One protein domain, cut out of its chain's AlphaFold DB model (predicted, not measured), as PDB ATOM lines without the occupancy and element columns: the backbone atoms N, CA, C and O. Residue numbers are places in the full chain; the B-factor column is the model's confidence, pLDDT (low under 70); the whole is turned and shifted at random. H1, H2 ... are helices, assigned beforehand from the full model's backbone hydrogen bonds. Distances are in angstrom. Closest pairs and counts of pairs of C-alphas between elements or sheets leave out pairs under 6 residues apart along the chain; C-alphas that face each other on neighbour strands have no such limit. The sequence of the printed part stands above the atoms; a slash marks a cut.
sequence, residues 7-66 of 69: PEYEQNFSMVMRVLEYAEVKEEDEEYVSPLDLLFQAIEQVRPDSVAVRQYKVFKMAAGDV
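AT A GLANCE: This is residues 7 to 66 of the 69 residues of an uncharacterized protein of Clostridium sp. ATCC BAA-442 (UniProt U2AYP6). Two helices, H2 and H3, form a short helical hairpin that opens as a V from the tight link joining them, while a third helix, H1, lies off to the H2 side and is only near H2. A long loop with no named element, residues 22 to 34, runs out from the end of H1 and folds back to the start of H2, and residues 7 to 18, of which 13 to 18 belong to H1, stick out free of the rest. The printed part has 60 residues with three named helices, in the order H1, H2, H3, and no named strand; its class is all helix. It is only just compact, close to loose, with a radius of gyration of the C-alphas of 12.5 A, and it spans 37 by 25 by 18 A.

IN THESE COORDINATES: H1 covers residues 13 to 21, Phe 13 to Glu 21, and begins at C-alpha 13 at (-39.164, 11.533, -30.671). It measures 12.5 A from first to last C-alpha. H2 covers residues 35 to 46, measures 17.1 A and begins at C-alpha 35 at (-52.068, 12.207, -16.157). H3, the longest helix, covers residues 51 to 66, measures 22.7 A and ends at C-alpha 66 at (-58.544, 29.314, -25.595).

HOW THE PARTS SIT: H1 and H2 are close but not clearly touching, with 1 pair of C-alphas within 8 A, those of Val 19 and Leu 36, 7.3 A apart. They run opposite ways at a steep tilt of 67 degrees, only just short of about perpendicular. H1 and H3 are apart. H2 and H3 touch and make a helical hairpin; their closest C-alphas are those of Phe 40 and Val 53, 6.1 A apart. They run opposite ways at a steep tilt of 40 degrees. H2 touches H3 with residues 40 to 44 alone, and H3 touches H2 with residues 53 to 56 alone. In H1, H2 and H3, every O i to N i+4 pair is within hydrogen-bond range.

THE WHOLE: The C-alphas of Glu 8 and Glu 28, the two farthest apart, are 37.1 A apart. Without residues 7 to 18, which stand free, the body of 48 residues spans 32 by 20 by 18 A. The link from H1 to H2 is long, with 13 residues, and the link from H2 to H3 is tight, with 4. The printed part has no cut. The mean pLDDT of the printed part is 73.1; residues 7 to 11, 22 to 31 and 63 to 66 are under 70.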
ATOM      1  N   PRO A   7     -33.066  11.233 -19.207       66.38
ATOM      2  CA  PRO A   7     -31.710  10.819 -19.566       66.38
ATOM      3  C   PRO A   7     -31.536  10.756 -21.092       66.38
ATOM      4  O   PRO A   7     -32.501  10.526 -21.815       66.38
ATOM      5  N   GLU A   8     -30.314  10.964 -21.601       64.88
ATOM      6  CA  GLU A   8     -30.047  11.151 -23.046       64.88
ATOM      7  C   GLU A   8     -30.635  10.049 -23.944       64.88
ATOM      8  O   GLU A   8     -31.070  10.324 -25.060       64.88
ATOM      9  N   TYR A   9     -30.727   8.813 -23.445       66.00
ATOM     10  CA  TYR A   9     -31.300   7.684 -24.184       66.00
ATOM     11  C   TYR A   9     -32.833   7.771 -24.367       66.00
ATOM     12  O   TYR A   9     -33.394   7.153 -25.275       66.00
ATOM     13  N   GLU A  10     -33.515   8.563 -23.540       65.56
ATOM     14  CA  GLU A  10     -34.958   8.830 -23.583       65.56
ATOM     15  C   GLU A  10     -35.304  10.152 -24.283       65.56
ATOM     16  O   GLU A  10     -36.477  10.439 -24.514       65.56
ATOM     17  N   GLN A  11     -34.312  10.944 -24.704       68.75
ATOM     18  CA  GLN A  11     -34.516  12.204 -25.431       68.75
ATOM     19  C   GLN A  11     -34.802  11.976 -26.922       68.75
ATOM     20  O   GLN A  11     -34.208  12.593 -27.806       68.75
ATOM     21  N   ASN A  12     -35.714  11.054 -27.212       71.81
ATOM     22  CA  ASN A  12     -36.090  10.661 -28.560       71.81
ATOM     23  C   ASN A  12     -37.536  11.068 -28.880       71.81
ATOM     24  O   ASN A  12     -38.352  11.349 -28.000       71.81
ATOM     25  N   PHE A  13     -37.851  11.109 -30.177       70.69
ATOM     26  CA  PHE A  13     -39.164  11.533 -30.671       70.69
ATOM     27  C   PHE A  13     -40.299  10.634 -30.156       70.69
ATOM     28  O   PHE A  13     -41.400  11.117 -29.904       70.69
ATOM     29  N   SER A  14     -40.021   9.348 -29.931       75.88
ATOM     30  CA  SER A  14     -40.982   8.391 -29.378       75.88
ATOM     31  C   SER A  14     -41.411   8.768 -27.959       75.88
ATOM     32  O   SER A  14     -42.587   8.649 -27.627       75.88
ATOM     33  N   MET A  15     -40.490   9.276 -27.134       76.00
ATOM     34  CA  MET A  15     -40.823   9.735 -25.786       76.00
ATOM     35  C   MET A  15     -41.673  11.010 -25.809       76.00
ATOM     36  O   MET A  15     -42.597  11.151 -25.011       76.00
ATOM     37  N   VAL A  16     -41.424  11.907 -26.767       72.38
ATOM     38  CA  VAL A  16     -42.275  13.088 -26.988       72.38
ATOM     39  C   VAL A  16     -43.688  12.672 -27.401       72.38
ATOM     40  O   VAL A  16     -44.650  13.173 -26.828       72.38
ATOM     41  N   MET A  17     -43.823  11.728 -28.337       73.88
ATOM     42  CA  MET A  17     -45.130  11.215 -28.776       73.88
ATOM     43  C   MET A  17     -45.905  10.566 -27.631       73.88
ATOM     44  O   MET A  17     -47.083  10.846 -27.452       73.88
ATOM     45  N   ARG A  18     -45.223   9.789 -26.788       72.12
ATOM     46  CA  ARG A  18     -45.835   9.163 -25.615       72.12
ATOM     47  C   ARG A  18     -46.348  10.188 -24.600       72.12
ATOM     48  O   ARG A  18     -47.398   9.998 -24.003       72.12
ATOM     49  N   VAL A  19     -45.628  11.293 -24.404       71.25
ATOM     50  CA  VAL A  19     -46.074  12.397 -23.536       71.25
ATOM     51  C   VAL A  19     -47.282  13.129 -24.129       71.25
ATOM     52  O   VAL A  19     -48.161  13.535 -23.376       71.25
ATOM     53  N   LEU A  20     -47.356  13.255 -25.458       70.94
ATOM     54  CA  LEU A  20     -48.520  13.819 -26.148       70.94
ATOM     55  C   LEU A  20     -49.754  12.914 -26.046       70.94
ATOM     56  O   LEU A  20     -50.847  13.426 -25.850       70.94
ATOM     57  N   GLU A  21     -49.590  11.591 -26.104       70.12
ATOM     58  CA  GLU A  21     -50.684  10.639 -25.850       70.12
ATOM     59  C   GLU A  21     -51.247  10.792 -24.427       70.12
ATOM     60  O   GLU A  21     -52.453  10.728 -24.223       70.12
ATOM     61  N   TYR A  22     -50.398  11.069 -23.431       65.31
ATOM     62  CA  TYR A  22     -50.857  11.355 -22.065       65.31
ATOM     63  C   TYR A  22     -51.469  12.752 -21.885       65.31
ATOM     64  O   TYR A  22     -52.063  13.017 -20.838       65.31
ATOM     65  N   ALA A  23     -51.328  13.633 -22.878       63.94
ATOM     66  CA  ALA A  23     -51.931  14.962 -22.894       63.94
ATOM     67  C   ALA A  23     -53.409  14.943 -23.320       63.94
ATOM     68  O   ALA A  23     -53.995  16.013 -23.468       63.94
ATOM     69  N   GLU A  24     -54.005  13.766 -23.550       60.75
ATOM     70  CA  GLU A  24     -55.409  13.638 -23.941       60.75
ATOM     71  C   GLU A  24     -56.331  14.277 -22.888       60.75
ATOM     72  O   GLU A  24     -56.428  13.838 -21.736       60.75
ATOM     73  N   VAL A  25     -56.996  15.356 -23.304       59.03
ATOM     74  CA  VAL A  25     -57.982  16.098 -22.519       59.03
ATOM     75  C   VAL A  25     -59.349  15.471 -22.771       59.03
ATOM     76  O   VAL A  25     -59.756  15.302 -23.918       59.03
ATOM     77  N   LYS A  26     -60.072  15.124 -21.703       58.56
ATOM     78  CA  LYS A  26     -61.496  14.790 -21.798       58.56
ATOM     79  C   LYS A  26     -62.293  16.089 -21.716       58.56
ATOM     80  O   LYS A  26     -62.283  16.734 -20.678       58.56
ATOM     81  N   GLU A  27     -62.961  16.457 -22.806       56.72
ATOM     82  CA  GLU A  27     -63.661  17.746 -22.969       56.72
ATOM     83  C   GLU A  27     -64.895  17.935 -22.060       56.72
ATOM     84  O   GLU A  27     -65.449  19.027 -22.010       56.72
ATOM     85  N   GLU A  28     -65.342  16.906 -21.334       58.84
ATOM     86  CA  GLU A  28     -66.593  16.958 -20.555       58.84
ATOM     87  C   GLU A  28     -66.435  17.472 -19.113       58.84
ATOM     88  O   GLU A  28     -67.442  17.640 -18.426       58.84
ATOM     89  N   ASP A  29     -65.210  17.720 -18.633       60.69
ATOM     90  CA  ASP A  29     -64.976  18.092 -17.233       60.69
ATOM     91  C   ASP A  29     -63.843  19.128 -17.111       60.69
ATOM     92  O   ASP A  29     -62.660  18.813 -17.253       60.69
ATOM     93  N   GLU A  30     -64.205  20.393 -16.876       60.44
ATOM     94  CA  GLU A  30     -63.264  21.524 -16.761       60.44
ATOM     95  C   GLU A  30     -62.308  21.389 -15.559       60.44
ATOM     96  O   GLU A  30     -61.230  21.988 -15.554       60.44
ATOM     97  N   GLU A  31     -62.660  20.570 -14.560       64.88
ATOM     98  CA  GLU A  31     -61.793  20.239 -13.421       64.88
ATOM     99  C   GLU A  31     -60.946  18.973 -13.651       64.88
ATOM    100  O   GLU A  31     -60.226  18.530 -12.749       64.88
ATOM    101  N   TYR A  32     -60.977  18.387 -14.854       70.81
ATOM    102  CA  TYR A  32     -60.220  17.177 -15.152       70.81
ATOM    103  C   TYR A  32     -58.712  17.397 -14.999       70.81
ATOM    104  O   TYR A  32     -58.075  18.186 -15.700       70.81
ATOM    105  N   VAL A  33     -58.114  16.628 -14.090       72.75
ATOM    106  CA  VAL A  33     -56.665  16.572 -13.909       72.75
ATOM    107  C   VAL A  33     -56.115  15.467 -14.803       72.75
ATOM    108  O   VAL A  33     -56.332  14.281 -14.549       72.75
ATOM    109  N   SER A  34     -55.384  15.847 -15.851       75.50
ATOM    110  CA  SER A  34     -54.789  14.877 -16.769       75.50
ATOM    111  C   SER A  34     -53.625  14.114 -16.109       75.50
ATOM    112  O   SER A  34     -52.954  14.629 -15.210       75.50
ATOM    113  N   PRO A  35     -53.297  12.893 -16.567       79.00
ATOM    114  CA  PRO A  35     -52.068  12.207 -16.157       79.00
ATOM    115  C   PRO A  35     -50.806  13.048 -16.402       79.00
ATOM    116  O   PRO A  35     -49.838  12.954 -15.646       79.00
ATOM    117  N   LEU A  36     -50.834  13.906 -17.426       79.12
ATOM    118  CA  LEU A  36     -49.778  14.868 -17.708       79.12
ATOM    119  C   LEU A  36     -49.666  15.948 -16.618       79.12
ATOM    120  O   LEU A  36     -48.556  16.280 -16.204       79.12
ATOM    121  N   ASP A  37     -50.791  16.439 -16.091       80.88
ATOM    122  CA  ASP A  37     -50.805  17.363 -14.951       80.88
ATOM    123  C   ASP A  37     -50.148  16.750 -13.721       80.88
ATOM    124  O   ASP A  37     -49.304  17.386 -13.092       80.88
ATOM    125  N   LEU A  38     -50.508  15.505 -13.400       82.88
ATOM    126  CA  LEU A  38     -49.938  14.780 -12.265       82.88
ATOM    127  C   LEU A  38     -48.427  14.578 -12.436       82.88
ATOM    128  O   LEU A  38     -47.669  14.752 -11.479       82.88
ATOM    129  N   LEU A  39     -47.976  14.270 -13.657       83.19
ATOM    130  CA  LEU A  39     -46.557  14.126 -13.974       83.19
ATOM    131  C   LEU A  39     -45.797  15.434 -13.716       83.19
ATOM    132  O   LEU A  39     -44.774  15.428 -13.032       83.19
ATOM    133  N   PHE A  40     -46.299  16.563 -14.216       82.56
ATOM    134  CA  PHE A  40     -45.634  17.850 -14.020       82.56
ATOM    135  C   PHE A  40     -45.731  18.372 -12.585       82.56
ATOM    136  O   PHE A  40     -44.782  19.007 -12.129       82.56
ATOM    137  N   GLN A  41     -46.800  18.064 -11.846       84.38
ATOM    138  CA  GLN A  41     -46.887  18.344 -10.409       84.38
ATOM    139  C   GLN A  41     -45.834  17.560  -9.615       84.38
ATOM    140  O   GLN A  41     -45.173  18.125  -8.744       84.38
ATOM    141  N   ALA A  42     -45.626  16.279  -9.935       85.00
ATOM    142  CA  ALA A  42     -44.586  15.470  -9.304       85.00
ATOM    143  C   ALA A  42     -43.179  16.003  -9.624       85.00
ATOM    144  O   ALA A  42     -42.337  16.110  -8.732       85.00
ATOM    145  N   ILE A  43     -42.935  16.401 -10.880       81.44
ATOM    146  CA  ILE A  43     -41.670  17.030 -11.284       81.44
ATOM    147  C   ILE A  43     -41.476  18.360 -10.548       81.44
ATOM    148  O   ILE A  43     -40.377  18.626 -10.073       81.44
ATOM    149  N   GLU A  44     -42.522  19.175 -10.393       84.81
ATOM    150  CA  GLU A  44     -42.457  20.448  -9.670       84.81
ATOM    151  C   GLU A  44     -42.079  20.273  -8.194       84.81
ATOM    152  O   GLU A  44     -41.285  21.058  -7.679       84.81
ATOM    153  N   GLN A  45     -42.586  19.236  -7.517       85.44
ATOM    154  CA  GLN A  45     -42.228  18.968  -6.120       85.44
ATOM    155  C   GLN A  45     -40.740  18.645  -5.936       85.44
ATOM    156  O   GLN A  45     -40.157  18.985  -4.908       85.44
ATOM    157  N   VAL A  46     -40.121  17.995  -6.924       83.19
ATOM    158  CA  VAL A  46     -38.705  17.600  -6.872       83.19
ATOM    159  C   VAL A  46     -37.795  18.695  -7.440       83.19
ATOM    160  O   VAL A  46     -36.708  18.936  -6.915       83.19
ATOM    161  N   ARG A  47     -38.224  19.363  -8.517       78.81
ATOM    162  CA  ARG A  47     -37.484  20.398  -9.255       78.81
ATOM    163  C   ARG A  47     -38.408  21.551  -9.672       78.81
ATOM    164  O   ARG A  47     -38.771  21.660 -10.848       78.81
ATOM    165  N   PRO A  48     -38.729  22.474  -8.752       80.44
ATOM    166  CA  PRO A  48     -39.616  23.601  -9.051       80.44
ATOM    167  C   PRO A  48     -39.029  24.580 -10.084       80.44
ATOM    168  O   PRO A  48     -39.768  25.234 -10.817       80.44
ATOM    169  N   ASP A  49     -37.699  24.644 -10.202       79.19
ATOM    170  CA  ASP A  49     -36.995  25.495 -11.172       79.19
ATOM    171  C   ASP A  49     -36.819  24.865 -12.560       79.19
ATOM    172  O   ASP A  49     -36.154  25.439 -13.428       79.19
ATOM    173  N   SER A  50     -37.431  23.703 -12.809       79.31
ATOM    174  CA  SER A  50     -37.367  23.058 -14.117       79.31
ATOM    175  C   SER A  50     -38.011  23.926 -15.204       79.31
ATOM    176  O   SER A  50     -39.166  24.356 -15.111       79.31
ATOM    177  N   VAL A  51     -37.279  24.135 -16.302       80.75
ATOM    178  CA  VAL A  51     -37.783  24.837 -17.495       80.75
ATOM    179  C   VAL A  51     -39.018  24.130 -18.064       80.75
ATOM    180  O   VAL A  51     -39.907  24.785 -18.609       80.75
ATOM    181  N   ALA A  52     -39.098  22.804 -17.907       78.88
ATOM    182  CA  ALA A  52     -40.232  22.006 -18.354       78.88
ATOM    183  C   ALA A  52     -41.505  22.340 -17.556       78.88
ATOM    184  O   ALA A  52     -42.543  22.592 -18.163       78.88
ATOM    185  N   VAL A  53     -41.405  22.462 -16.227       80.81
ATOM    186  CA  VAL A  53     -42.521  22.867 -15.349       80.81
ATOM    187  C   VAL A  53     -43.006  24.277 -15.689       80.81
ATOM    188  O   VAL A  53     -44.208  24.512 -15.812       80.81
ATOM    189  N   ARG A  54     -42.086  25.226 -15.908       83.31
ATOM    190  CA  ARG A  54     -42.447  26.606 -16.285       83.31
ATOM    191  C   ARG A  54     -43.207  26.659 -17.606       83.31
ATOM    192  O   ARG A  54     -44.240  27.317 -17.693       83.31
ATOM    193  N   GLN A  55     -42.715  25.957 -18.623       81.19
ATOM    194  CA  GLN A  55     -43.378  25.907 -19.923       81.19
ATOM    195  C   GLN A  55     -44.727  25.176 -19.860       81.19
ATOM    196  O   GLN A  55     -45.682  25.616 -20.495       81.19
ATOM    197  N   TYR A  56     -44.833  24.113 -19.059       82.44
ATOM    198  CA  TYR A  56     -46.091  23.400 -18.852       82.44
ATOM    199  C   TYR A  56     -47.178  24.303 -18.255       82.44
ATOM    200  O   TYR A  56     -48.307  24.332 -18.741       82.44
ATOM    201  N   LYS A  57     -46.831  25.123 -17.255       80.81
ATOM    202  CA  LYS A  57     -47.760  26.110 -16.683       80.81
ATOM    203  C   LYS A  57     -48.246  27.123 -17.718       80.81
ATOM    204  O   LYS A  57     -49.429  27.449 -17.732       80.81
ATOM    205  N   VAL A  58     -47.359  27.598 -18.595       82.31
ATOM    206  CA  VAL A  58     -47.728  28.508 -19.694       82.31
ATOM    207  C   VAL A  58     -48.690  27.830 -20.669       82.31
ATOM    208  O   VAL A  58     -49.701  28.427 -21.029       82.31
ATOM    209  N   PHE A  59     -48.418  26.578 -21.045       79.31
ATOM    210  CA  PHE A  59     -49.308  25.781 -21.892       79.31
ATOM    211  C   PHE A  59     -50.704  25.625 -21.271       79.31
ATOM    212  O   PHE A  59     -51.701  25.890 -21.937       79.31
ATOM    213  N   LYS A  60     -50.785  25.286 -19.978       76.44
ATOM    214  CA  LYS A  60     -52.061  25.119 -19.267       76.44
ATOM    215  C   LYS A  60     -52.862  26.423 -19.160       76.44
ATOM    216  O   LYS A  60     -54.074  26.411 -19.351       76.44
ATOM    217  N   MET A  61     -52.192  27.550 -18.903       75.19
ATOM    218  CA  MET A  61     -52.839  28.872 -18.893       75.19
ATOM    219  C   MET A  61     -53.393  29.246 -20.273       75.19
ATOM    220  O   MET A  61     -54.509  29.747 -20.364       75.19
ATOM    221  N   ALA A  62     -52.643  28.967 -21.345       70.88
ATOM    222  CA  ALA A  62     -53.104  29.216 -22.707       70.88
ATOM    223  C   ALA A  62     -54.290  28.317 -23.096       70.88
ATOM    224  O   ALA A  62     -55.208  28.790 -23.754       70.88
ATOM    225  N   ALA A  63     -54.307  27.051 -22.665       67.19
ATOM    226  CA  ALA A  63     -55.424  26.140 -22.921       67.19
ATOM    227  C   ALA A  63     -56.738  26.633 -22.281       67.19
ATOM    228  O   ALA A  63     -57.769  26.652 -22.948       67.19
ATOM    229  N   GLY A  64     -56.698  27.114 -21.033       61.00
ATOM    230  CA  GLY A  64     -57.878  27.687 -20.368       61.00
ATOM    231  C   GLY A  64     -58.389  28.987 -21.011       61.00
ATOM    232  O   GLY A  64     -59.597  29.212 -21.081       61.00
ATOM    233  N   ASP A  65     -57.488  29.826 -21.532       54.91
ATOM    234  CA  ASP A  65     -57.844  31.085 -22.211       54.91
ATOM    235  C   ASP A  65     -58.385  30.853 -23.642       54.91
ATOM    236  O   ASP A  65     -59.180  31.644 -24.154       54.91
ATOM    237  N   VAL A  66     -58.009  29.737 -24.285       54.25
ATOM    238  CA  VAL A  66     -58.544  29.314 -25.595       54.25
ATOM    239  C   VAL A  66     -59.943  28.700 -25.472       54.25
ATOM    240  O   VAL A  66     -60.768  28.949 -26.343       54.25
TER     241      VAL A  66